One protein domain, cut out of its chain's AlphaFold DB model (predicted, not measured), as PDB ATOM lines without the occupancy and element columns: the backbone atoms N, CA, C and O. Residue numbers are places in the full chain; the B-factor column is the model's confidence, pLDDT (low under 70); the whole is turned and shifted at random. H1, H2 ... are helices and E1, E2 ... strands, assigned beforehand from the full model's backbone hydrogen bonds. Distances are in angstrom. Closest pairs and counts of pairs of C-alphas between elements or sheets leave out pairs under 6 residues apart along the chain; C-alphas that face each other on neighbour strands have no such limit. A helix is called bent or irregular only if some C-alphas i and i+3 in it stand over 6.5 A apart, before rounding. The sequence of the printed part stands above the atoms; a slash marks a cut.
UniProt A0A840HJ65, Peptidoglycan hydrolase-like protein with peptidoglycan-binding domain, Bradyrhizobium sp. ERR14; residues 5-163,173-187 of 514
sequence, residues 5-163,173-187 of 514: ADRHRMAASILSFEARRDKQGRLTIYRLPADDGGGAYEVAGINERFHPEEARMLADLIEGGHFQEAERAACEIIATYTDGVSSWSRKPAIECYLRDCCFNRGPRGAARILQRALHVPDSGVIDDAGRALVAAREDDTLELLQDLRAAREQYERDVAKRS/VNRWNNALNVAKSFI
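This is residues 5 to 163 and 173 to 187 of the 514 residues of the protein "Peptidoglycan hydrolase-like protein with peptidoglycan-binding domain" of Bradyrhizobium sp. ERR14 (UniProt A0A840HJ65). A bundle of four helical rods, H1, the arm H4a, H6 and H7, makes the core; H4 turns sharply, and its second arm H4b folds back over H4a and H6. H3 crosses H1 and H4a and reaches out to a head at one end, where H2, E1 and the loops near them lie, while the short H5 lies at the opposite end. The printed part has 174 residues with seven named helices and one named strand, in the order H1, E1, H2, H3, H4, H5, H6, H7, and is mostly helix. It is compact, with a radius of gyration of the C-alphas of 16.5 A and spans of 50 by 36 by 27 A.

Find C-alpha 5 at (29.350, 21.420, 21.026); from there H1 runs 20.1 A to residue 18. E1 is residues 41 to 43, and H2 is residues 54 to 63. H3, residues 67 to 85, is 28.3 A long and irregular, with C-alphas 81 and 84 7.4 A apart. H4, residues 92 to 117, was assigned as one helix by its hydrogen bonds but is bent: C-alphas 104 and 107 are 9.1 A apart, between H4a, residues 92 to 104, and H4b, residues 107 to 117. H5 is residues 128 to 135. H6 runs 25.2 A from residue 141 to 158, and H7 runs 22.0 A from residue 173 to C-alpha 187 at (29.993, 13.636, 8.302).

Begin in the bundle, helices side by side. H4a touches H7 at a shallow tilt of 28 degrees, opposite ways, closest at the C-alphas of Ala 93 and Ala 183, 4.5 A. H4a touches H6 at 14 degrees, the same way, closest at C-alphas 94 and 145, 6.4 A. H1 touches H7 with residues 13 to 17 alone, closest at C-alphas 17 and 175, 7.2 A. H4b touches H6 at a steep tilt of 67 degrees, closest at C-alphas 117 and 147, 4.9 A. H3 touches H1 with residues 74 to 79 alone, closest at C-alphas 79 and 11, 5.1 A. H2 and H3 form a hairpin, closest at C-alphas 58 and 70, 5.3 A. E1 pairs with no named strand, but residues 30 to 31 pair antiparallel with its residues 41 to 42. H5 is close to H4b but not clearly touching, with C-alphas 130 and 115 7.7 A apart. Every O i to N i+4 pair is within hydrogen-bond range in H1, H2, H4a, H4b, H5 and H6, against 13 of 15 in H3 and 8 of 11 in H7.

The C-alphas farthest apart, those of Gly 64 and Ala 136, are 49.5 A apart. Residues 164 to 172 are not printed, and C-alphas 163 and 173 are 10.4 A apart across this cut. The link from H1 to E1, 22 residues, is long. Mean pLDDT of the printed part is 89.8; look for low confidence at residues 34 to 38, which are under 70.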
ATOM      1  N   ALA A   5      27.954  21.845  21.137       83.44
ATOM      2  CA  ALA A   5      29.350  21.420  21.026       83.44
ATOM      3  C   ALA A   5      29.864  21.497  19.576       83.44
ATOM      4  O   ALA A   5      30.992  21.926  19.345       83.44
ATOM      5  N   ASP A   6      29.027  21.155  18.591       87.88
ATOM      6  CA  ASP A   6      29.346  21.338  17.174       87.88
ATOM      7  C   ASP A   6      29.503  22.815  16.810       87.88
ATOM      8  O   ASP A   6      30.493  23.177  16.182       87.88
ATOM      9  N   ARG A   7      28.579  23.680  17.251       91.31
ATOM     10  CA  ARG A   7      28.648  25.140  17.069       91.31
ATOM     11  C   ARG A   7      29.980  25.706  17.580       91.31
ATOM     12  O   ARG A   7      30.647  26.445  16.853       91.31
ATOM     13  N   HIS A   8      30.425  25.301  18.774       87.06
ATOM     14  CA  HIS A   8      31.750  25.662  19.296       87.06
ATOM     15  C   HIS A   8      32.906  25.036  18.503       87.06
ATOM     16  O   HIS A   8      33.886  25.726  18.232       87.06
ATOM     17  N   ARG A   9      32.804  23.773  18.068       90.69
ATOM     18  CA  ARG A   9      33.821  23.087  17.242       90.69
ATOM     19  C   ARG A   9      34.011  23.762  15.873       90.69
ATOM     20  O   ARG A   9      35.144  23.923  15.417       90.69
ATOM     21  N   MET A  10      32.926  24.222  15.248       94.31
ATOM     22  CA  MET A  10      32.950  25.012  14.008       94.31
ATOM     23  C   MET A  10      33.605  26.381  14.235       94.31
ATOM     24  O   MET A  10      34.527  26.752  13.507       94.31
ATOM     25  N   ALA A  11      33.183  27.112  15.271       91.06
ATOM     26  CA  ALA A  11      33.723  28.435  15.578       91.06
ATOM     27  C   ALA A  11      35.214  28.401  15.964       91.06
ATOM     28  O   ALA A  11      35.989  29.217  15.467       91.06
ATOM     29  N   ALA A  12      35.647  27.408  16.747       88.62
ATOM     30  CA  ALA A  12      37.054  27.180  17.080       88.62
ATOM     31  C   ALA A  12      37.909  26.862  15.837       88.62
ATOM     32  O   ALA A  12      39.079  27.241  15.766       88.62
ATOM     33  N   SER A  13      37.321  26.213  14.828       88.38
ATOM     34  CA  SER A  13      38.000  25.934  13.559       88.38
ATOM     35  C   SER A  13      38.200  27.207  12.732       88.38
ATOM     36  O   SER A  13      39.314  27.461  12.278       88.38
ATOM     37  N   ILE A  14      37.173  28.057  12.616       89.69
ATOM     38  CA  ILE A  14      37.278  29.386  11.982       89.69
ATOM     39  C   ILE A  14      38.315  30.245  12.724       89.69
ATOM     40  O   ILE A  14      39.227  30.787  12.103       89.69
ATOM     41  N   LEU A  15      38.250  30.280  14.060       90.44
ATOM     42  CA  LEU A  15      39.229  30.937  14.930       90.44
ATOM     43  C   LEU A  15      40.662  30.454  14.652       90.44
ATOM     44  O   LEU A  15      41.576  31.269  14.602       90.44
ATOM     45  N   SER A  16      40.878  29.157  14.406       88.06
ATOM     46  CA  SER A  16      42.204  28.620  14.062       88.06
ATOM     47  C   SER A  16      42.750  29.118  12.713       88.06
ATOM     48  O   SER A  16      43.966  29.139  12.525       88.06
ATOM     49  N   PHE A  17      41.875  29.545  11.795       85.75
ATOM     50  CA  PHE A  17      42.249  30.074  10.481       85.75
ATOM     51  C   PHE A  17      42.517  31.589  10.498       85.75
ATOM     52  O   PHE A  17      43.326  32.056   9.698       85.75
ATOM     53  N   GLU A  18      41.872  32.343  11.398       85.38
ATOM     54  CA  GLU A  18      42.043  33.805  11.521       85.38
ATOM     55  C   GLU A  18      43.069  34.225  12.586       85.38
ATOM     56  O   GLU A  18      43.656  35.307  12.512       85.38
ATOM     57  N   ALA A  19      43.256  33.413  13.630       87.00
ATOM     58  CA  ALA A  19      44.032  33.790  14.805       87.00
ATOM     59  C   ALA A  19      45.521  33.981  14.494       87.00
ATOM     60  O   ALA A  19      46.287  33.020  14.382       87.00
ATOM     61  N   ARG A  20      45.968  35.240  14.507       87.38
ATOM     62  CA  ARG A  20      47.387  35.542  14.713       87.38
ATOM     63  C   ARG A  20      47.756  35.212  16.155       87.38
ATOM     64  O   ARG A  20      47.002  35.497  17.088       87.38
ATOM     65  N   ARG A  21      48.904  34.558  16.314       88.19
ATOM     66  CA  ARG A  21      49.395  34.047  17.594       88.19
ATOM     67  C   ARG A  21      50.870  34.377  17.786       88.19
ATOM     68  O   ARG A  21      51.606  34.543  16.812       88.19
ATOM     69  N   ASP A  22      51.294  34.495  19.037       86.56
ATOM     70  CA  ASP A  22      52.697  34.703  19.395       86.56
ATOM     71  C   ASP A  22      53.516  33.395  19.377       86.56
ATOM     72  O   ASP A  22      53.027  32.316  19.034       86.56
ATOM     73  N   LYS A  23      54.794  33.478  19.774       82.56
ATOM     74  CA  LYS A  23      55.709  32.321  19.851       82.56
ATOM     75  C   LYS A  23      55.311  31.295  20.925       82.56
ATOM     76  O   LYS A  23      55.919  30.231  20.995       82.56
ATOM     77  N   GLN A  24      54.328  31.619  21.762       77.94
ATOM     78  CA  GLN A  24      53.767  30.795  22.823       77.94
ATOM     79  C   GLN A  24      52.370  30.257  22.445       77.94
ATOM     80  O   GLN A  24      51.763  29.542  23.238       77.94
ATOM     81  N   GLY A  25      51.867  30.567  21.242       80.31
ATOM     82  CA  GLY A  25      50.564  30.129  20.739       80.31
ATOM     83  C   GLY A  25      49.373  30.962  21.223       80.31
ATOM     84  O   GLY A  25      48.232  30.594  20.947       80.31
ATOM     85  N   ARG A  26      49.600  32.079  21.921       89.31
ATOM     86  CA  ARG A  26      48.547  32.938  22.493       89.31
ATOM     87  C   ARG A  26      48.047  33.938  21.455       89.31
ATOM     88  O   ARG A  26      48.853  34.395  20.647       89.31
ATOM     89  N   LEU A  27      46.759  34.296  21.483       90.06
ATOM     90  CA  LEU A  27      46.194  35.317  20.585       90.06
ATOM     91  C   LEU A  27      46.950  36.651  20.678       90.06
ATOM     92  O   LEU A  27      47.358  37.067  21.763       90.06
ATOM     93  N   THR A  28      47.094  37.334  19.540       93.25
ATOM     94  CA  THR A  28      47.700  38.669  19.457       93.25
ATOM     95  C   THR A  28      46.798  39.672  18.745       93.25
ATOM     96  O   THR A  28      46.085  39.336  17.798       93.25
ATOM     97  N   ILE A  29      46.864  40.929  19.190       93.25
ATOM     98  CA  ILE A  29      46.259  42.072  18.498       93.25
ATOM     99  C   ILE A  29      47.088  42.358  17.244       93.25
ATOM    100  O   ILE A  29      48.299  42.580  17.334       93.25
ATOM    101  N   TYR A  30      46.449  42.382  16.076       89.94
ATOM    102  CA  TYR A  30      47.104  42.741  14.825       89.94
ATOM    103  C   TYR A  30      46.689  44.135  14.371       89.94
ATOM    104  O   TYR A  30      45.521  44.382  14.089       89.94
ATOM    105  N   ARG A  31      47.658  45.051  14.273       88.75
ATOM    106  CA  ARG A  31      47.438  46.386  13.702       88.75
ATOM    107  C   ARG A  31      47.376  46.290  12.183       88.75
ATOM    108  O   ARG A  31      48.296  45.756  11.562       88.75
ATOM    109  N   LEU A  32      46.303  46.818  11.607       81.44
ATOM    110  CA  LEU A  32      46.037  46.754  10.174       81.44
ATOM    111  C   LEU A  32      46.660  47.953   9.436       81.44
ATOM    112  O   LEU A  32      46.815  49.028  10.024       81.44
ATOM    113  N   PRO A  33      47.043  47.802   8.153       77.19
ATOM    114  CA  PRO A  33      47.431  48.938   7.323       77.19
ATOM    115  C   PRO A  33      46.235  49.874   7.115       77.19
ATOM    116  O   PRO A  33      45.132  49.408   6.835       77.19
ATOM    117  N   ALA A  34      46.462  51.190   7.180       68.25
ATOM    118  CA  ALA A  34      45.400  52.198   7.056       68.25
ATOM    119  C   ALA A  34      44.572  52.070   5.758       68.25
ATOM    120  O   ALA A  34      43.378  52.368   5.750       68.25
ATOM    121  N   ASP A  35      45.194  51.581   4.682       64.94
ATOM    122  CA  ASP A  35      44.582  51.434   3.357       64.94
ATOM    123  C   ASP A  35      43.798  50.117   3.169       64.94
ATOM    124  O   ASP A  35      43.061  49.977   2.194       64.94
ATOM    125  N   ASP A  36      43.920  49.142   4.083       61.59
ATOM    126  CA  ASP A  36      43.335  47.789   3.933       61.59
ATOM    127  C   ASP A  36      41.839  47.738   4.323       61.59
ATOM    128  O   ASP A  36      41.198  46.687   4.333       61.59
ATOM    129  N   GLY A  37      41.256  48.890   4.668       62.62
ATOM    130  CA  GLY A  37      39.826  49.079   4.933       62.62
ATOM    131  C   GLY A  37      39.325  48.589   6.298       62.62
ATOM    132  O   GLY A  37      38.252  49.023   6.719       62.62
ATOM    133  N   GLY A  38      40.084  47.756   7.010       63.03
ATOM    134  CA  GLY A  38      39.724  47.153   8.301       63.03
ATOM    135  C   GLY A  38      40.040  47.981   9.557       63.03
ATOM    136  O   GLY A  38      40.432  47.409  10.568       63.03
ATOM    137  N   GLY A  39      39.915  49.310   9.527       81.94
ATOM    138  CA  GLY A  39      40.138  50.141  10.723       81.94
ATOM    139  C   GLY A  39      41.563  50.057  11.281       81.94
ATOM    140  O   GLY A  39      42.520  49.906  10.523       81.94
ATOM    141  N   ALA A  40      41.711  50.197  12.602       86.56
ATOM    142  CA  ALA A  40      43.029  50.270  13.239       86.56
ATOM    143  C   ALA A  40      43.643  48.897  13.578       86.56
ATOM    144  O   ALA A  40      44.868  48.732  13.512       86.56
ATOM    145  N   TYR A  41      42.825  47.917  13.974       89.50
ATOM    146  CA  TYR A  41      43.293  46.587  14.374       89.50
ATOM    147  C   TYR A  41      42.205  45.505  14.293       89.50
ATOM    148  O   TYR A  41      41.008  45.783  14.197       89.50
ATOM    149  N   GLU A  42      42.650  44.253  14.367       91.00
ATOM    150  CA  GLU A  42      41.827  43.052  14.504       91.00
ATOM    151  C   GLU A  42      42.361  42.139  15.618       91.00
ATOM    152  O   GLU A  42      43.561  42.126  15.915       91.00
ATOM    153  N   VAL A  43      41.478  41.319  16.189       91.19
ATOM    154  CA  VAL A  43      41.845  40.124  16.964       91.19
ATOM    155  C   VAL A  43      41.117  38.940  16.339       91.19
ATOM    156  O   VAL A  43      39.894  38.935  16.277       91.19
ATOM    157  N   ALA A  44      41.856  37.942  15.845       88.38
ATOM    158  CA  ALA A  44      41.283  36.768  15.171       88.38
ATOM    159  C   ALA A  44      40.253  37.102  14.062       88.38
ATOM    160  O   ALA A  44      39.189  36.492  13.981       88.38
ATOM    161  N   GLY A  45      40.551  38.103  13.227       84.56
ATOM    162  CA  GLY A  45      39.664  38.577  12.154       84.56
ATOM    163  C   GLY A  45      38.454  39.399  12.626       84.56
ATOM    164  O   GLY A  45      37.790  40.029  11.804       84.56
ATOM    165  N   ILE A  46      38.180  39.458  13.935       89.31
ATOM    166  CA  ILE A  46      37.176  40.350  14.523       89.31
ATOM    167  C   ILE A  46      37.771  41.760  14.516       89.31
ATOM    168  O   ILE A  46      38.819  42.019  15.112       89.31
ATOM    169  N   ASN A  47      37.133  42.646  13.758       87.25
ATOM    170  CA  ASN A  47      37.745  43.863  13.245       87.25
ATOM    171  C   ASN A  47      37.163  45.122  13.899       87.25
ATOM    172  O   ASN A  47      35.950  45.311  13.863       87.25
ATOM    173  N   GLU A  48      38.007  46.018  14.414       91.00
ATOM    174  CA  GLU A  48      37.563  47.197  15.178       91.00
ATOM    175  C   GLU A  48      36.612  48.126  14.401       91.00
ATOM    176  O   GLU A  48      35.707  48.698  15.000       91.00
ATOM    177  N   ARG A  49      36.713  48.209  13.067       86.88
ATOM    178  CA  ARG A  49      35.802  49.042  12.261       86.88
ATOM    179  C   ARG A  49      34.366  48.512  12.208       86.88
ATOM    180  O   ARG A  49      33.435  49.294  12.024       86.88
ATOM    181  N   PHE A  50      34.197  47.193  12.279       83.31
ATOM    182  CA  PHE A  50      32.914  46.512  12.059       83.31
ATOM    183  C   PHE A  50      32.335  45.899  13.342       83.31
ATOM    184  O   PHE A  50      31.123  45.747  13.444       83.31
ATOM    185  N   HIS A  51      33.205  45.603  14.309       88.38
ATOM    186  CA  HIS A  51      32.935  44.986  15.607       88.38
ATOM    187  C   HIS A  51      33.696  45.752  16.713       88.38
ATOM    188  O   HIS A  51      34.637  45.221  17.313       88.38
ATOM    189  N   PRO A  52      33.388  47.051  16.925       90.12
ATOM    190  CA  PRO A  52      34.193  47.948  17.758       90.12
ATOM    191  C   PRO A  52      34.134  47.635  19.254       90.12
ATOM    192  O   PRO A  52      34.999  48.096  19.996       90.12
ATOM    193  N   GLU A  53      33.120  46.912  19.730       93.44
ATOM    194  CA  GLU A  53      32.994  46.536  21.142       93.44
ATOM    195  C   GLU A  53      33.686  45.196  21.393       93.44
ATOM    196  O   GLU A  53      34.501  45.075  22.307       93.44
ATOM    197  N   GLU A  54      33.453  44.229  20.508       94.56
ATOM    198  CA  GLU A  54      34.027  42.890  20.564       94.56
ATOM    199  C   GLU A  54      35.548  42.918  20.357       94.56
ATOM    200  O   GLU A  54      36.287  42.309  21.131       94.56
ATOM    201  N   ALA A  55      36.041  43.670  19.364       91.69
ATOM    202  CA  ALA A  55      37.477  43.821  19.125       91.69
ATOM    203  C   ALA A  55      38.190  44.501  20.306       91.69
ATOM    204  O   ALA A  55      39.300  44.100  20.658       91.69
ATOM    205  N   ARG A  56      37.541  45.484  20.952       93.94
ATOM    206  CA  ARG A  56      38.088  46.188  22.122       93.94
ATOM    207  C   ARG A  56      38.151  45.276  23.340       93.94
ATOM    208  O   ARG A  56      39.224  45.127  23.904       93.94
ATOM    209  N   MET A  57      37.060  44.582  23.665       97.19
ATOM    210  CA  MET A  57      37.032  43.590  24.745       97.19
ATOM    211  C   MET A  57      38.121  42.518  24.564       97.19
ATOM    212  O   MET A  57      38.792  42.136  25.523       97.19
ATOM    213  N   LEU A  58      38.334  42.040  23.332       95.62
ATOM    214  CA  LEU A  58      39.399  41.081  23.031       95.62
ATOM    215  C   LEU A  58      40.806  41.682  23.161       95.62
ATOM    216  O   LEU A  58      41.718  40.981  23.601       95.62
ATOM    217  N   ALA A  59      40.993  42.957  22.811       94.88
ATOM    218  CA  ALA A  59      42.249  43.666  23.032       94.88
ATOM    219  C   ALA A  59      42.528  43.864  24.532       94.88
ATOM    220  O   ALA A  59      43.603  43.485  24.991       94.88
ATOM    221  N   ASP A  60      41.547  44.341  25.302       96.94
ATOM    222  CA  ASP A  60      41.643  44.561  26.751       96.94
ATOM    223  C   ASP A  60      42.018  43.258  27.492       96.94
ATOM    224  O   ASP A  60      42.909  43.248  28.345       96.94
ATOM    225  N   LEU A  61      41.407  42.125  27.114       96.31
ATOM    226  CA  LEU A  61      41.753  40.803  27.654       96.31
ATOM    227  C   LEU A  61      43.178  40.361  27.275       96.31
ATOM    228  O   LEU A  61      43.858  39.735  28.089       96.31
ATOM    229  N   ILE A  62      43.662  40.670  26.068       94.62
ATOM    230  CA  ILE A  62      45.035  40.346  25.643       94.62
ATOM    231  C   ILE A  62      46.063  41.224  26.371       94.62
ATOM    232  O   ILE A  62      47.076  40.702  26.840       94.62
ATOM    233  N   GLU A  63      45.807  42.526  26.512       94.81
ATOM    234  CA  GLU A  63      46.702  43.467  27.203       94.81
ATOM    235  C   GLU A  63      46.733  43.223  28.722       94.81
ATOM    236  O   GLU A  63      47.803  43.290  29.329       94.81
ATOM    237  N   GLY A  64      45.611  42.809  29.325       94.19
ATOM    238  CA  GLY A  64      45.560  42.306  30.702       94.19
ATOM    239  C   GLY A  64      46.194  40.918  30.906       94.19
ATOM    240  O   GLY A  64      46.364  40.481  32.041       94.19
ATOM    241  N   GLY A  65      46.547  40.199  29.834       94.31
ATOM    242  CA  GLY A  65      47.151  38.863  29.901       94.31
ATOM    243  C   GLY A  65      46.167  37.697  30.095       94.31
ATOM    244  O   GLY A  65      46.587  36.563  30.338       94.31
ATOM    245  N   HIS A  66      44.866  37.934  29.936       95.62
ATOM    246  CA  HIS A  66      43.771  36.966  30.057       95.62
ATOM    247  C   HIS A  66      43.592  36.117  28.776       95.62
ATOM    248  O   HIS A  66      42.486  35.908  28.278       95.62
ATOM    249  N   PHE A  67      44.687  35.593  28.210       90.38
ATOM    250  CA  PHE A  67      44.706  34.981  26.868       90.38
ATOM    251  C   PHE A  67      43.702  33.826  26.667       90.38
ATOM    252  O   PHE A  67      43.128  33.702  25.588       90.38
ATOM    253  N   GLN A  68      43.465  32.992  27.688       89.50
ATOM    254  CA  GLN A  68      42.489  31.888  27.615       89.50
ATOM    255  C   GLN A  68      41.031  32.375  27.595       89.50
ATOM    256  O   GLN A  68      40.150  31.694  27.072       89.50
ATOM    257  N   GLU A  69      40.776  33.541  28.183       91.56
ATOM    258  CA  GLU A  69      39.465  34.183  28.226       91.56
ATOM    259  C   GLU A  69      39.196  34.914  26.907       91.56
ATOM    260  O   GLU A  69      38.143  34.707  26.311       91.56
ATOM    261  N   ALA A  70      40.199  35.626  26.373       92.62
ATOM    262  CA  ALA A  70      40.169  36.183  25.020       92.62
ATOM    263  C   ALA A  70      39.895  35.103  23.957       92.62
ATOM    264  O   ALA A  70      39.067  35.299  23.071       92.62
ATOM    265  N   GLU A  71      40.541  33.937  24.053       91.25
ATOM    266  CA  GLU A  71      40.343  32.851  23.086       91.25
ATOM    267  C   GLU A  71      38.945  32.218  23.174       91.25
ATOM    268  O   GLU A  71      38.333  31.917  22.147       91.25
ATOM    269  N   ARG A  72      38.384  32.097  24.385       91.06
ATOM    270  CA  ARG A  72      36.999  31.649  24.588       91.06
ATOM    271  C   ARG A  72      35.986  32.673  24.068       91.06
ATOM    272  O   ARG A  72      35.038  32.294  23.386       91.06
ATOM    273  N   ALA A  73      36.202  33.955  24.361       92.94
ATOM    274  CA  ALA A  73      35.338  35.042  23.922       92.94
ATOM    275  C   ALA A  73      35.325  35.170  22.391       92.94
ATOM    276  O   ALA A  73      34.251  35.225  21.798       92.94
ATOM    277  N   ALA A  74      36.493  35.121  21.738       93.00
ATOM    278  CA  ALA A  74      36.593  35.152  20.278       93.00
ATOM    279  C   ALA A  74      35.824  33.988  19.628       93.00
ATOM    280  O   ALA A  74      35.119  34.190  18.640       93.00
ATOM    281  N   CYS A  75      35.895  32.788  20.213       92.69
ATOM    282  CA  CYS A  75      35.128  31.630  19.757       92.69
ATOM    283  C   CYS A  75      33.606  31.861  19.852       92.69
ATOM    284  O   CYS A  75      32.887  31.603  18.888       92.69
ATOM    285  N   GLU A  76      33.104  32.404  20.966       93.19
ATOM    286  CA  GLU A  76      31.668  32.678  21.137       93.19
ATOM    287  C   GLU A  76      31.166  33.817  20.228       93.19
ATOM    288  O   GLU A  76      30.059  33.734  19.695       93.19
ATOM    289  N   ILE A  77      31.991  34.841  19.974       92.75
ATOM    290  CA  ILE A  77      31.691  35.909  19.003       92.75
ATOM    291  C   ILE A  77      31.551  35.322  17.591       92.75
ATOM    292  O   ILE A  77      30.561  35.587  16.908       92.75
ATOM    293  N   ILE A  78      32.493  34.473  17.163       93.94
ATOM    294  CA  ILE A  78      32.455  33.795  15.856       93.94
ATOM    295  C   ILE A  78      31.233  32.868  15.748       93.94
ATOM    296  O   ILE A  78      30.561  32.844  14.712       93.94
ATOM    297  N   ALA A  79      30.913  32.123  16.810       92.31
ATOM    298  CA  ALA A  79      29.730  31.269  16.862       92.31
ATOM    299  C   ALA A  79      28.444  32.093  16.680       92.31
ATOM    300  O   ALA A  79      27.669  31.831  15.760       92.31
ATOM    301  N   THR A  80      28.283  33.147  17.484       92.25
ATOM    302  CA  THR A  80      27.105  34.027  17.489       92.25
ATOM    303  C   THR A  80      26.932  34.771  16.165       92.25
ATOM    304  O   THR A  80      25.841  34.776  15.596       92.25
ATOM    305  N   TYR A  81      28.007  35.339  15.606       92.12
ATOM    306  CA  TYR A  81      27.968  36.032  14.312       92.12
ATOM    307  C   TYR A  81      27.537  35.111  13.159       92.12
ATOM    308  O   TYR A  81      26.847  35.537  12.231       92.12
ATOM    309  N   THR A  82      27.926  33.833  13.210       94.88
ATOM    310  CA  THR A  82      27.644  32.869  12.138       94.88
ATOM    311  C   THR A  82      26.332  32.095  12.317       94.88
ATOM    312  O   THR A  82      25.912  31.420  11.377       94.88
ATOM    313  N   ASP A  83      25.635  32.218  13.455       91.88
ATOM    314  CA  ASP A  83      24.444  31.412  13.782       91.88
ATOM    315  C   ASP A  83      23.272  31.564  12.806       91.88
ATOM    316  O   ASP A  83      22.494  30.623  12.648       91.88
ATOM    317  N   GLY A  84      23.172  32.679  12.075       88.19
ATOM    318  CA  GLY A  84      22.155  32.864  11.030       88.19
ATOM    319  C   GLY A  84      22.186  31.802   9.915       88.19
ATOM    320  O   GLY A  84      21.188  31.634   9.218       88.19
ATOM    321  N   VAL A  85      23.299  31.070   9.777       92.69
ATOM    322  CA  VAL A  85      23.499  29.947   8.842       92.69
ATOM    323  C   VAL A  85      22.900  28.627   9.349       92.69
ATOM    324  O   VAL A  85      22.551  27.771   8.539       92.69
ATOM    325  N   SER A  86      22.750  28.447  10.666       91.06
ATOM    326  CA  SER A  86      22.350  27.165  11.287       91.06
ATOM    327  C   SER A  86      20.993  26.624  10.820       91.06
ATOM    328  O   SER A  86      20.747  25.421  10.860       91.06
ATOM    329  N   SER A  87      20.117  27.503  10.329       90.56
ATOM    330  CA  SER A  87      18.795  27.154   9.797       90.56
ATOM    331  C   SER A  87      18.794  26.750   8.316       90.56
ATOM    332  O   SER A  87      17.741  26.395   7.789       90.56
ATOM    333  N   TRP A  88      19.930  26.832   7.610       93.56
ATOM    334  CA  TRP A  88      19.979  26.642   6.152       93.56
ATOM    335  C   TRP A  88      20.149  25.179   5.731       93.56
ATOM    336  O   TRP A  88      19.790  24.843   4.610       93.56
ATOM    337  N   SER A  89      20.679  24.318   6.606       93.00
ATOM    338  CA  SER A  89      20.904  22.888   6.353       93.00
ATOM    339  C   SER A  89      20.680  22.073   7.627       93.00
ATOM    340  O   SER A  89      20.953  22.535   8.734       93.00
ATOM    341  N   ARG A  90      20.214  20.827   7.490       92.06
ATOM    342  CA  ARG A  90      20.113  19.873   8.605       92.06
ATOM    343  C   ARG A  90      21.453  19.182   8.900       92.06
ATOM    344  O   ARG A  90      21.599  18.645  10.003       92.06
ATOM    345  N   LYS A  91      22.407  19.191   7.960       94.25
ATOM    346  CA  LYS A  91      23.694  18.471   8.008       94.25
ATOM    347  C   LYS A  91      24.799  19.354   8.627       94.25
ATOM    348  O   LYS A  91      25.175  20.353   8.008       94.25
ATOM    349  N   PRO A  92      25.401  18.989   9.778       94.88
ATOM    350  CA  PRO A  92      26.433  19.817  10.420       94.88
ATOM    351  C   PRO A  92      27.671  20.068   9.539       94.88
ATOM    352  O   PRO A  92      28.301  21.115   9.639       94.88
ATOM    353  N   ALA A  93      27.991  19.154   8.618       94.62
ATOM    354  CA  ALA A  93      29.064  19.330   7.638       94.62
ATOM    355  C   ALA A  93      28.831  20.525   6.690       94.62
ATOM    356  O   ALA A  93      29.718  21.362   6.512       94.62
ATOM    357  N   ILE A  94      27.623  20.644   6.127       96.50
ATOM    358  CA  ILE A  94      27.230  21.756   5.248       96.50
ATOM    359  C   ILE A  94      27.209  23.070   6.038       96.50
ATOM    360  O   ILE A  94      27.768  24.074   5.590       96.50
ATOM    361  N   GLU A  95      26.640  23.047   7.247       96.19
ATOM    362  CA  GLU A  95      26.632  24.196   8.158       96.19
ATOM    363  C   GLU A  95      28.056  24.694   8.462       96.19
ATOM    364  O   GLU A  95      28.330  25.885   8.314       96.19
ATOM    365  N   CYS A  96      28.986  23.795   8.805       96.62
ATOM    366  CA  CYS A  96      30.378  24.138   9.108       96.62
ATOM    367  C   CYS A  96      31.052  24.914   7.968       96.62
ATOM    368  O   CYS A  96      31.712  25.929   8.208       96.62
ATOM    369  N   TYR A  97      30.882  24.462   6.722       97.62
ATOM    370  CA  TYR A  97      31.480  25.140   5.572       97.62
ATOM    371  C   TYR A  97      30.838  26.514   5.318       97.62
ATOM    372  O   TYR A  97      31.525  27.499   5.034       97.62
ATOM    373  N   LEU A  98      29.513  26.603   5.462       97.38
ATOM    374  CA  LEU A  98      28.765  27.847   5.289       97.38
ATOM    375  C   LEU A  98      29.045  28.873   6.400       97.38
ATOM    376  O   LEU A  98      29.056  30.069   6.108       97.38
ATOM    377  N   ARG A  99      29.340  28.447   7.637       97.06
ATOM    378  CA  ARG A  99      29.768  29.348   8.723       97.06
ATOM    379  C   ARG A  99      31.107  30.023   8.414       97.06
ATOM    380  O   ARG A  99      31.209  31.235   8.586       97.06
ATOM    381  N   ASP A 100      32.098  29.307   7.872       96.75
ATOM    382  CA  ASP A 100      33.370  29.927   7.449       96.75
ATOM    383  C   ASP A 100      33.171  30.899   6.267       96.75
ATOM    384  O   ASP A 100      33.735  31.998   6.258       96.75
ATOM    385  N   CYS A 101      32.306  30.551   5.305       95.75
ATOM    386  CA  CYS A 101      31.870  31.477   4.252       95.75
ATOM    387  C   CYS A 101      31.198  32.736   4.828       95.75
ATOM    388  O   CYS A 101      31.456  33.841   4.347       95.75
ATOM    389  N   CYS A 102      30.362  32.578   5.857       94.94
ATOM    390  CA  CYS A 102      29.643  33.665   6.520       94.94
ATOM    391  C   CYS A 102      30.597  34.593   7.271       94.94
ATOM    392  O   CYS A 102      30.513  35.804   7.097       94.94
ATOM    393  N   PHE A 103      31.573  34.053   8.003       93.75
ATOM    394  CA  PHE A 103      32.600  34.871   8.649       93.75
ATOM    395  C   PHE A 103      33.429  35.670   7.623       93.75
ATOM    396  O   PHE A 103      33.653  36.865   7.784       93.75
ATOM    397  N   ASN A 104      33.810  35.048   6.500       90.81
ATOM    398  CA  ASN A 104      34.676  35.676   5.488       90.81
ATOM    399  C   ASN A 104      33.967  36.701   4.576       90.81
ATOM    400  O   ASN A 104      34.630  37.555   3.975       90.81
ATOM    401  N   ARG A 105      32.649  36.565   4.366       89.94
ATOM    402  CA  ARG A 105      31.881  37.325   3.351       89.94
ATOM    403  C   ARG A 105      30.534  37.871   3.841       89.94
ATOM    404  O   ARG A 105      29.757  38.391   3.039       89.94
ATOM    405  N   GLY A 106      30.266  37.775   5.139       90.25
ATOM    406  CA  GLY A 106      28.978  38.074   5.756       90.25
ATOM    407  C   GLY A 106      27.864  37.096   5.340       90.25
ATOM    408  O   GLY A 106      28.012  36.346   4.365       90.25
ATOM    409  N   PRO A 107      26.693  37.142   6.004       91.38
ATOM    410  CA  PRO A 107      25.564  36.263   5.686       91.38
ATOM    411  C   PRO A 107      25.128  36.329   4.213       91.38
ATOM    412  O   PRO A 107      24.936  35.299   3.572       91.38
ATOM    413  N   ARG A 108      25.059  37.530   3.619       91.69
ATOM    414  CA  ARG A 108      24.699  37.703   2.194       91.69
ATOM    415  C   ARG A 108      25.734  37.105   1.231       91.69
ATOM    416  O   ARG A 108      25.370  36.687   0.134       91.69
ATOM    417  N   GLY A 109      27.011  37.067   1.617       93.19
ATOM    418  CA  GLY A 109      28.062  36.416   0.838       93.19
ATOM    419  C   GLY A 109      27.930  34.897   0.872       93.19
ATOM    420  O   GLY A 109      27.897  34.269  -0.184       93.19
ATOM    421  N   ALA A 110      27.755  34.320   2.065       96.06
ATOM    422  CA  ALA A 110      27.500  32.889   2.231       96.06
ATOM    423  C   ALA A 110      26.236  32.425   1.488       96.06
ATOM    424  O   ALA A 110      26.274  31.402   0.809       96.06
ATOM    425  N   ALA A 111      25.152  33.206   1.541       95.50
ATOM    426  CA  ALA A 111      23.918  32.909   0.816       95.50
ATOM    427  C   ALA A 111      24.138  32.836  -0.707       95.50
ATOM    428  O   ALA A 111      23.681  31.888  -1.340       95.50
ATOM    429  N   ARG A 112      24.901  33.769  -1.301       95.31
ATOM    430  CA  ARG A 112      25.247  33.712  -2.738       95.31
ATOM    431  C   ARG A 112      26.144  32.528  -3.091       95.31
ATOM    432  O   ARG A 112      25.969  31.932  -4.146       95.31
ATOM    433  N   ILE A 113      27.093  32.175  -2.223       96.81
ATOM    434  CA  ILE A 113      27.947  30.991  -2.408       96.81
ATOM    435  C   ILE A 113      27.095  29.712  -2.411       96.81
ATOM    436  O   ILE A 113      27.287  28.856  -3.270       96.81
ATOM    437  N   LEU A 114      26.112  29.614  -1.513       96.75
ATOM    438  CA  LEU A 114      25.167  28.499  -1.471       96.75
ATOM    439  C   LEU A 114      24.263  28.454  -2.711       96.75
ATOM    440  O   LEU A 114      24.128  27.404  -3.326       96.75
ATOM    441  N   GLN A 115      23.700  29.588  -3.127       95.06
ATOM    442  CA  GLN A 115      22.848  29.676  -4.320       95.06
ATOM    443  C   GLN A 115      23.585  29.241  -5.593       95.06
ATOM    444  O   GLN A 115      23.048  28.459  -6.373       95.06
ATOM    445  N   ARG A 116      24.854  29.639  -5.741       95.00
ATOM    446  CA  ARG A 116      25.739  29.185  -6.826       95.00
ATOM    447  C   ARG A 116      25.980  27.675  -6.815       95.00
ATOM    448  O   ARG A 116      25.943  27.070  -7.880       95.00
ATOM    449  N   ALA A 117      26.188  27.073  -5.641       95.62
ATOM    450  CA  ALA A 117      26.341  25.621  -5.483       95.62
ATOM    451  C   ALA A 117      25.034  24.840  -5.736       95.62
ATOM    452  O   ALA A 117      25.063  23.662  -6.071       95.62
ATOM    453  N   LEU A 118      23.880  25.495  -5.598       92.69
ATOM    454  CA  LEU A 118      22.564  24.955  -5.957       92.69
ATOM    455  C   LEU A 118      22.145  25.313  -7.399       92.69
ATOM    456  O   LEU A 118      21.034  24.985  -7.804       92.69
ATOM    457  N   HIS A 119      23.002  26.003  -8.161       91.25
ATOM    458  CA  HIS A 119      22.731  26.528  -9.507       91.25
ATOM    459  C   HIS A 119      21.469  27.415  -9.624       91.25
ATOM    460  O   HIS A 119      20.826  27.462 -10.674       91.25
ATOM    461  N   VAL A 120      21.137  28.170  -8.569       89.62
ATOM    462  CA  VAL A 120      20.011  29.125  -8.535       89.62
ATOM    463  C   VAL A 120      20.484  30.587  -8.406       89.62
ATOM    464  O   VAL A 120      21.631  30.823  -8.027       89.62
ATOM    465  N   PRO A 121      19.644  31.599  -8.723       88.00
ATOM    466  CA  PRO A 121      20.081  32.999  -8.781       88.00
ATOM    467  C   PRO A 121      20.615  33.593  -7.460       88.00
ATOM    468  O   PRO A 121      20.024  33.411  -6.398       88.00
ATOM    469  N   ASP A 122      21.676  34.405  -7.569       85.88
ATOM    470  CA  ASP A 122      22.432  35.100  -6.502       85.88
ATOM    471  C   ASP A 122      21.646  36.180  -5.698       85.88
ATOM    472  O   ASP A 122      22.147  37.294  -5.465       85.88
ATOM    473  N   SER A 123      20.421  35.908  -5.230       88.06
ATOM    474  CA  SER A 123      19.642  36.885  -4.441       88.06
ATOM    475  C   SER A 123      20.369  37.328  -3.160       88.06
ATOM    476  O   SER A 123      20.244  38.479  -2.734       88.06
ATOM    477  N   GLY A 124      21.195  36.451  -2.575       88.81
ATOM    478  CA  GLY A 124      21.883  36.675  -1.304       88.81
ATOM    479  C   GLY A 124      20.979  36.536  -0.077       88.81
ATOM    480  O   GLY A 124      21.326  37.051   0.987       88.81
ATOM    481  N   VAL A 125      19.837  35.855  -0.222       90.31
ATOM    482  CA  VAL A 125      18.868  35.550   0.840       90.31
ATOM    483  C   VAL A 125      18.451  34.084   0.725       90.31
ATOM    484  O   VAL A 125      18.074  33.642  -0.357       90.31
ATOM    485  N   ILE A 126      18.498  33.343   1.837       91.56
ATOM    486  CA  ILE A 126      17.999  31.963   1.927       91.56
ATOM    487  C   ILE A 126      16.630  31.986   2.620       91.56
ATOM    488  O   ILE A 126      16.528  32.081   3.846       91.56
ATOM    489  N   ASP A 127      15.574  31.948   1.815       87.81
ATOM    490  CA  ASP A 127      14.181  31.797   2.244       87.81
ATOM    491  C   ASP A 127      13.787  30.307   2.338       87.81
ATOM    492  O   ASP A 127      14.650  29.425   2.337       87.81
ATOM    493  N   ASP A 128      12.494  30.005   2.471       87.88
ATOM    494  CA  ASP A 128      12.005  28.623   2.563       87.88
ATOM    495  C   ASP A 128      12.154  27.837   1.254       87.88
ATOM    496  O   ASP A 128      12.384  26.629   1.299       87.88
ATOM    497  N   ALA A 129      12.118  28.503   0.094       87.12
ATOM    498  CA  ALA A 129      12.421  27.864  -1.184       87.12
ATOM    499  C   ALA A 129      13.922  27.536  -1.280       87.12
ATOM    500  O   ALA A 129      14.293  26.428  -1.663       87.12
ATOM    501  N   GLY A 130      14.786  28.455  -0.835       87.62
ATOM    502  CA  GLY A 130      16.218  28.210  -0.664       87.62
ATOM    503  C   GLY A 130      16.504  27.033   0.273       87.62
ATOM    504  O   GLY A 130      17.267  26.142  -0.091       87.62
ATOM    505  N   ARG A 131      15.848  26.971   1.442       90.50
ATOM    506  CA  ARG A 131      15.954  25.833   2.378       90.50
ATOM    507  C   ARG A 131      15.474  24.518   1.763       90.50
ATOM    508  O   ARG A 131      16.134  23.502   1.955       90.50
ATOM    509  N   ALA A 132      14.375  24.522   1.009       89.06
ATOM    510  CA  ALA A 132      13.878  23.324   0.329       89.06
ATOM    511  C   ALA A 132      14.874  22.792  -0.719       89.06
ATOM    512  O   ALA A 132      15.082  21.584  -0.807       89.06
ATOM    513  N   LEU A 133      15.546  23.683  -1.457       91.25
ATOM    514  CA  LEU A 133      16.598  23.314  -2.414       91.25
ATOM    515  C   LEU A 133      17.847  22.741  -1.727       91.25
ATOM    516  O   LEU A 133      18.424  21.783  -2.237       91.25
ATOM    517  N   VAL A 134      18.240  23.263  -0.557       92.44
ATOM    518  CA  VAL A 134      19.293  22.634   0.265       92.44
ATOM    519  C   VAL A 134      18.846  21.252   0.731       92.44
ATOM    520  O   VAL A 134      19.574  20.283   0.544       92.44
ATOM    521  N   ALA A 135      17.636  21.139   1.283       91.69
ATOM    522  CA  ALA A 135      17.097  19.882   1.796       91.69
ATOM    523  C   ALA A 135      16.983  18.780   0.726       91.69
ATOM    524  O   ALA A 135      17.022  17.605   1.078       91.69
ATOM    525  N   ALA A 136      16.884  19.153  -0.555       91.50
ATOM    526  CA  ALA A 136      16.853  18.242  -1.698       91.50
ATOM    527  C   ALA A 136      18.240  17.800  -2.218       91.50
ATOM    528  O   ALA A 136      18.296  16.864  -3.010       91.50
ATOM    529  N   ARG A 137      19.346  18.446  -1.806       91.69
ATOM    530  CA  ARG A 137      20.730  18.065  -2.181       91.69
ATOM    531  C   ARG A 137      21.642  17.717  -1.005       91.69
ATOM    532  O   ARG A 137      22.720  17.172  -1.207       91.69
ATOM    533  N   GLU A 138      21.267  18.053   0.226       90.81
ATOM    534  CA  GLU A 138      22.163  17.893   1.376       90.81
ATOM    535  C   GLU A 138      22.391  16.433   1.788       90.81
ATOM    536  O   GLU A 138      23.341  16.164   2.522       90.81
ATOM    537  N   ASP A 139      21.560  15.489   1.335       88.62
ATOM    538  CA  ASP A 139      21.797  14.061   1.553       88.62
ATOM    539  C   ASP A 139      23.032  13.557   0.782       88.62
ATOM    540  O   ASP A 139      23.848  12.855   1.380       88.62
ATOM    541  N   ASP A 140      23.296  14.081  -0.419       90.44
ATOM    542  CA  ASP A 140      24.572  13.954  -1.144       90.44
ATOM    543  C   ASP A 140      25.640  14.913  -0.569       90.44
ATOM    544  O   ASP A 140      26.286  15.703  -1.265       90.44
ATOM    545  N   THR A 141      25.825  14.861   0.757       90.94
ATOM    546  CA  THR A 141      26.591  15.835   1.557       90.94
ATOM    547  C   THR A 141      27.997  16.103   1.006       90.94
ATOM    548  O   THR A 141      28.471  17.239   1.044       90.94
ATOM    549  N   LEU A 142      28.685  15.074   0.499       89.38
ATOM    550  CA  LEU A 142      30.048  15.202  -0.021       89.38
ATOM    551  C   LEU A 142      30.104  15.940  -1.369       89.38
ATOM    552  O   LEU A 142      31.072  16.664  -1.606       89.38
ATOM    553  N   GLU A 143      29.092  15.782  -2.223       90.38
ATOM    554  CA  GLU A 143      28.977  16.472  -3.513       90.38
ATOM    555  C   GLU A 143      28.627  17.948  -3.287       90.38
ATOM    556  O   GLU A 143      29.358  18.834  -3.726       90.38
ATOM    557  N   LEU A 144      27.608  18.228  -2.466       94.56
ATOM    558  CA  LEU A 144      27.221  19.603  -2.136       94.56
ATOM    559  C   LEU A 144      28.358  20.384  -1.439       94.56
ATOM    560  O   LEU A 144      28.495  21.591  -1.639       94.56
ATOM    561  N   LEU A 145      29.230  19.713  -0.671       95.56
ATOM    562  CA  LEU A 145      30.463  20.314  -0.140       95.56
ATOM    563  C   LEU A 145      31.506  20.649  -1.225       95.56
ATOM    564  O   LEU A 145      32.208  21.657  -1.101       95.56
ATOM    565  N   GLN A 146      31.635  19.827  -2.270       92.44
ATOM    566  CA  GLN A 146      32.521  20.109  -3.407       92.44
ATOM    567  C   GLN A 146      31.992  21.293  -4.224       92.44
ATOM    568  O   GLN A 146      32.755  22.216  -4.520       92.44
ATOM    569  N   ASP A 147      30.683  21.341  -4.471       95.56
ATOM    570  CA  ASP A 147      30.035  22.461  -5.156       95.56
ATOM    571  C   ASP A 147      30.139  23.757  -4.355       95.56
ATOM    572  O   ASP A 147      30.490  24.795  -4.908       95.56
ATOM    573  N   LEU A 148      29.943  23.715  -3.033       97.56
ATOM    574  CA  LEU A 148      30.176  24.867  -2.155       97.56
ATOM    575  C   LEU A 148      31.630  25.357  -2.201       97.56
ATOM    576  O   LEU A 148      31.890  26.565  -2.131       97.56
ATOM    577  N   ARG A 149      32.597  24.446  -2.358       97.31
ATOM    578  CA  ARG A 149      34.005  24.798  -2.567       97.31
ATOM    579  C   ARG A 149      34.242  25.435  -3.939       97.31
ATOM    580  O   ARG A 149      34.956  26.441  -3.995       97.31
ATOM    581  N   ALA A 150      33.656  24.919  -5.015       93.50
ATOM    582  CA  ALA A 150      33.764  25.502  -6.355       93.50
ATOM    583  C   ALA A 150      33.071  26.878  -6.437       93.50
ATOM    584  O   ALA A 150      33.670  27.871  -6.853       93.50
ATOM    585  N   ALA A 151      31.839  26.968  -5.935       96.25
ATOM    586  CA  ALA A 151      31.022  28.173  -5.887       96.25
ATOM    587  C   ALA A 151      31.671  29.315  -5.095       96.25
ATOM    588  O   ALA A 151      31.574  30.475  -5.506       96.25
ATOM    589  N   ARG A 152      32.377  29.011  -3.994       96.25
ATOM    590  CA  ARG A 152      33.138  30.006  -3.219       96.25
ATOM    591  C   ARG A 152      34.268  30.629  -4.032       96.25
ATOM    592  O   ARG A 152      34.448  31.843  -3.996       96.25
ATOM    593  N   GLU A 153      34.993  29.819  -4.792       93.56
ATOM    594  CA  GLU A 153      36.054  30.306  -5.672       93.56
ATOM    595  C   GLU A 153      35.490  31.122  -6.842       93.56
ATOM    596  O   GLU A 153      36.004  32.197  -7.150       93.56
ATOM    597  N   GLN A 154      34.383  30.677  -7.439       91.31
ATOM    598  CA  GLN A 154      33.717  31.419  -8.509       91.31
ATOM    599  C   GLN A 154      33.123  32.752  -8.014       91.31
ATOM    600  O   GLN A 154      33.215  33.766  -8.702       91.31
ATOM    601  N   TYR A 155      32.587  32.800  -6.789       92.75
ATOM    602  CA  TYR A 155      32.177  34.044  -6.126       92.75
ATOM    603  C   TYR A 155      33.358  35.018  -5.945       92.75
ATOM    604  O   TYR A 155      33.204  36.227  -6.117       92.75
ATOM    605  N   GLU A 156      34.555  34.522  -5.634       91.06
ATOM    606  CA  GLU A 156      35.745  35.366  -5.456       91.06
ATOM    607  C   GLU A 156      36.252  35.943  -6.789       91.06
ATOM    608  O   GLU A 156      36.669  37.104  -6.830       91.06
ATOM    609  N   ARG A 157      36.107  35.189  -7.888       89.31
ATOM    610  CA  ARG A 157      36.325  35.668  -9.266       89.31
ATOM    611  C   ARG A 157      35.308  36.741  -9.658       89.31
ATOM    612  O   ARG A 157      35.685  37.836 -10.081       89.31
ATOM    613  N   ASP A 158      34.022  36.459  -9.471       86.94
ATOM    614  CA  ASP A 158      32.943  37.284 -10.020       86.94
ATOM    615  C   ASP A 158      32.594  38.502  -9.165       86.94
ATOM    616  O   ASP A 158      32.318  39.571  -9.712       86.94
ATOM    617  N   VAL A 159      32.599  38.358  -7.838       81.75
ATOM    618  CA  VAL A 159      32.112  39.373  -6.890       81.75
ATOM    619  C   VAL A 159      33.277  40.089  -6.214       81.75
ATOM    620  O   VAL A 159      33.314  41.316  -6.218       81.75
ATOM    621  N   ALA A 160      34.262  39.351  -5.690       74.56
ATOM    622  CA  ALA A 160      35.439  39.955  -5.054       74.56
ATOM    623  C   ALA A 160      36.509  40.435  -6.058       74.56
ATOM    624  O   ALA A 160      37.474  41.081  -5.647       74.56
ATOM    625  N   LYS A 161      36.346  40.126  -7.357       84.00
ATOM    626  CA  LYS A 161      37.274  40.447  -8.461       84.00
ATOM    627  C   LYS A 161      38.719  39.996  -8.201       84.00
ATOM    628  O   LYS A 161      39.677  40.666  -8.580       84.00
ATOM    629  N   ARG A 162      38.873  38.840  -7.549       80.75
ATOM    630  CA  ARG A 162      40.155  38.193  -7.242       80.75
ATOM    631  C   ARG A 162      40.368  37.005  -8.180       80.75
ATOM    632  O   ARG A 162      39.440  36.266  -8.474       80.75
ATOM    633  N   SER A 163      41.597  36.810  -8.633       81.62
ATOM    634  CA  SER A 163      42.003  35.670  -9.461       81.62
ATOM    635  C   SER A 163      43.428  35.247  -9.104       81.62
ATOM    636  O   SER A 163      44.035  35.806  -8.188       81.62
ATOM    637  N   VAL A 173      42.721  29.964  -1.453       82.19
ATOM    638  CA  VAL A 173      42.531  28.572  -1.907       82.19
ATOM    639  C   VAL A 173      42.889  27.569  -0.805       82.19
ATOM    640  O   VAL A 173      42.107  26.659  -0.532       82.19
ATOM    641  N   ASN A 174      44.026  27.761  -0.124       76.25
ATOM    642  CA  ASN A 174      44.414  26.920   1.011       76.25
ATOM    643  C   ASN A 174      43.370  26.967   2.140       76.25
ATOM    644  O   ASN A 174      42.993  25.920   2.664       76.25
ATOM    645  N   ARG A 175      42.855  28.155   2.491       82.69
ATOM    646  CA  ARG A 175      41.827  28.298   3.534       82.69
ATOM    647  C   ARG A 175      40.524  27.594   3.160       82.69
ATOM    648  O   ARG A 175      39.968  26.882   3.988       82.69
ATOM    649  N   TRP A 176      40.052  27.740   1.920       90.75
ATOM    650  CA  TRP A 176      38.825  27.078   1.458       90.75
ATOM    651  C   TRP A 176      38.963  25.550   1.472       90.75
ATOM    652  O   TRP A 176      38.023  24.850   1.836       90.75
ATOM    653  N   ASN A 177      40.148  25.028   1.141       85.44
ATOM    654  CA  ASN A 177      40.443  23.597   1.234       85.44
ATOM    655  C   ASN A 177      40.494  23.116   2.701       85.44
ATOM    656  O   ASN A 177      39.952  22.059   3.014       85.44
ATOM    657  N   ASN A 178      41.069  23.904   3.617       80.25
ATOM    658  CA  ASN A 178      41.073  23.589   5.051       80.25
ATOM    659  C   ASN A 178      39.652  23.599   5.643       80.25
ATOM    660  O   ASN A 178      39.286  22.670   6.359       80.25
ATOM    661  N   ALA A 179      38.831  24.597   5.300       89.62
ATOM    662  CA  ALA A 179      37.428  24.664   5.710       89.62
ATOM    663  C   ALA A 179      36.612  23.470   5.174       89.62
ATOM    664  O   ALA A 179      35.787  22.919   5.899       89.62
ATOM    665  N   LEU A 180      36.880  23.023   3.940       91.81
ATOM    666  CA  LEU A 180      36.280  21.815   3.362       91.81
ATOM    667  C   LEU A 180      36.698  20.544   4.121       91.81
ATOM    668  O   LEU A 180      35.865  19.675   4.370       91.81
ATOM    669  N   ASN A 181      37.967  20.429   4.515       85.88
ATOM    670  CA  ASN A 181      38.455  19.275   5.272       85.88
ATOM    671  C   ASN A 181      37.880  19.229   6.697       85.88
ATOM    672  O   ASN A 181      37.476  18.160   7.147       85.88
ATOM    673  N   VAL A 182      37.753  20.377   7.374       86.19
ATOM    674  CA  VAL A 182      37.061  20.452   8.671       86.19
ATOM    675  C   VAL A 182      35.589  20.065   8.517       86.19
ATOM    676  O   VAL A 182      35.117  19.195   9.249       86.19
ATOM    677  N   ALA A 183      34.886  20.629   7.528       93.44
ATOM    678  CA  ALA A 183      33.484  20.322   7.246       93.44
ATOM    679  C   ALA A 183      33.232  18.816   7.051       93.44
ATOM    680  O   ALA A 183      32.271  18.278   7.599       93.44
ATOM    681  N   LYS A 184      34.131  18.107   6.355       89.50
ATOM    682  CA  LYS A 184      34.039  16.649   6.162       89.50
ATOM    683  C   LYS A 184      34.073  15.842   7.468       89.50
ATOM    684  O   LYS A 184      33.406  14.818   7.535       89.50
ATOM    685  N   SER A 185      34.762  16.292   8.522       87.94
ATOM    686  CA  SER A 185      34.835  15.529   9.790       87.94
ATOM    687  C   SER A 185      33.504  15.470  10.566       87.94
ATOM    688  O   SER A 185      33.280  14.573  11.383       87.94
ATOM    689  N   PHE A 186      32.572  16.377  10.259       87.00
ATOM    690  CA  PHE A 186      31.205  16.352  10.786       87.00
ATOM    691  C   PHE A 186      30.300  15.322  10.084       87.00
ATOM    692  O   PHE A 186      29.213  15.045  10.591       87.00
ATOM    693  N   ILE A 187      30.723  14.737   8.953       84.81
ATOM    694  CA  ILE A 187      29.993  13.636   8.302       84.81
ATOM    695  C   ILE A 187      30.069  12.399   9.208       84.81
ATOM    696  O   ILE A 187      29.048  11.952   9.721       84.81
TER     697      ILE A 187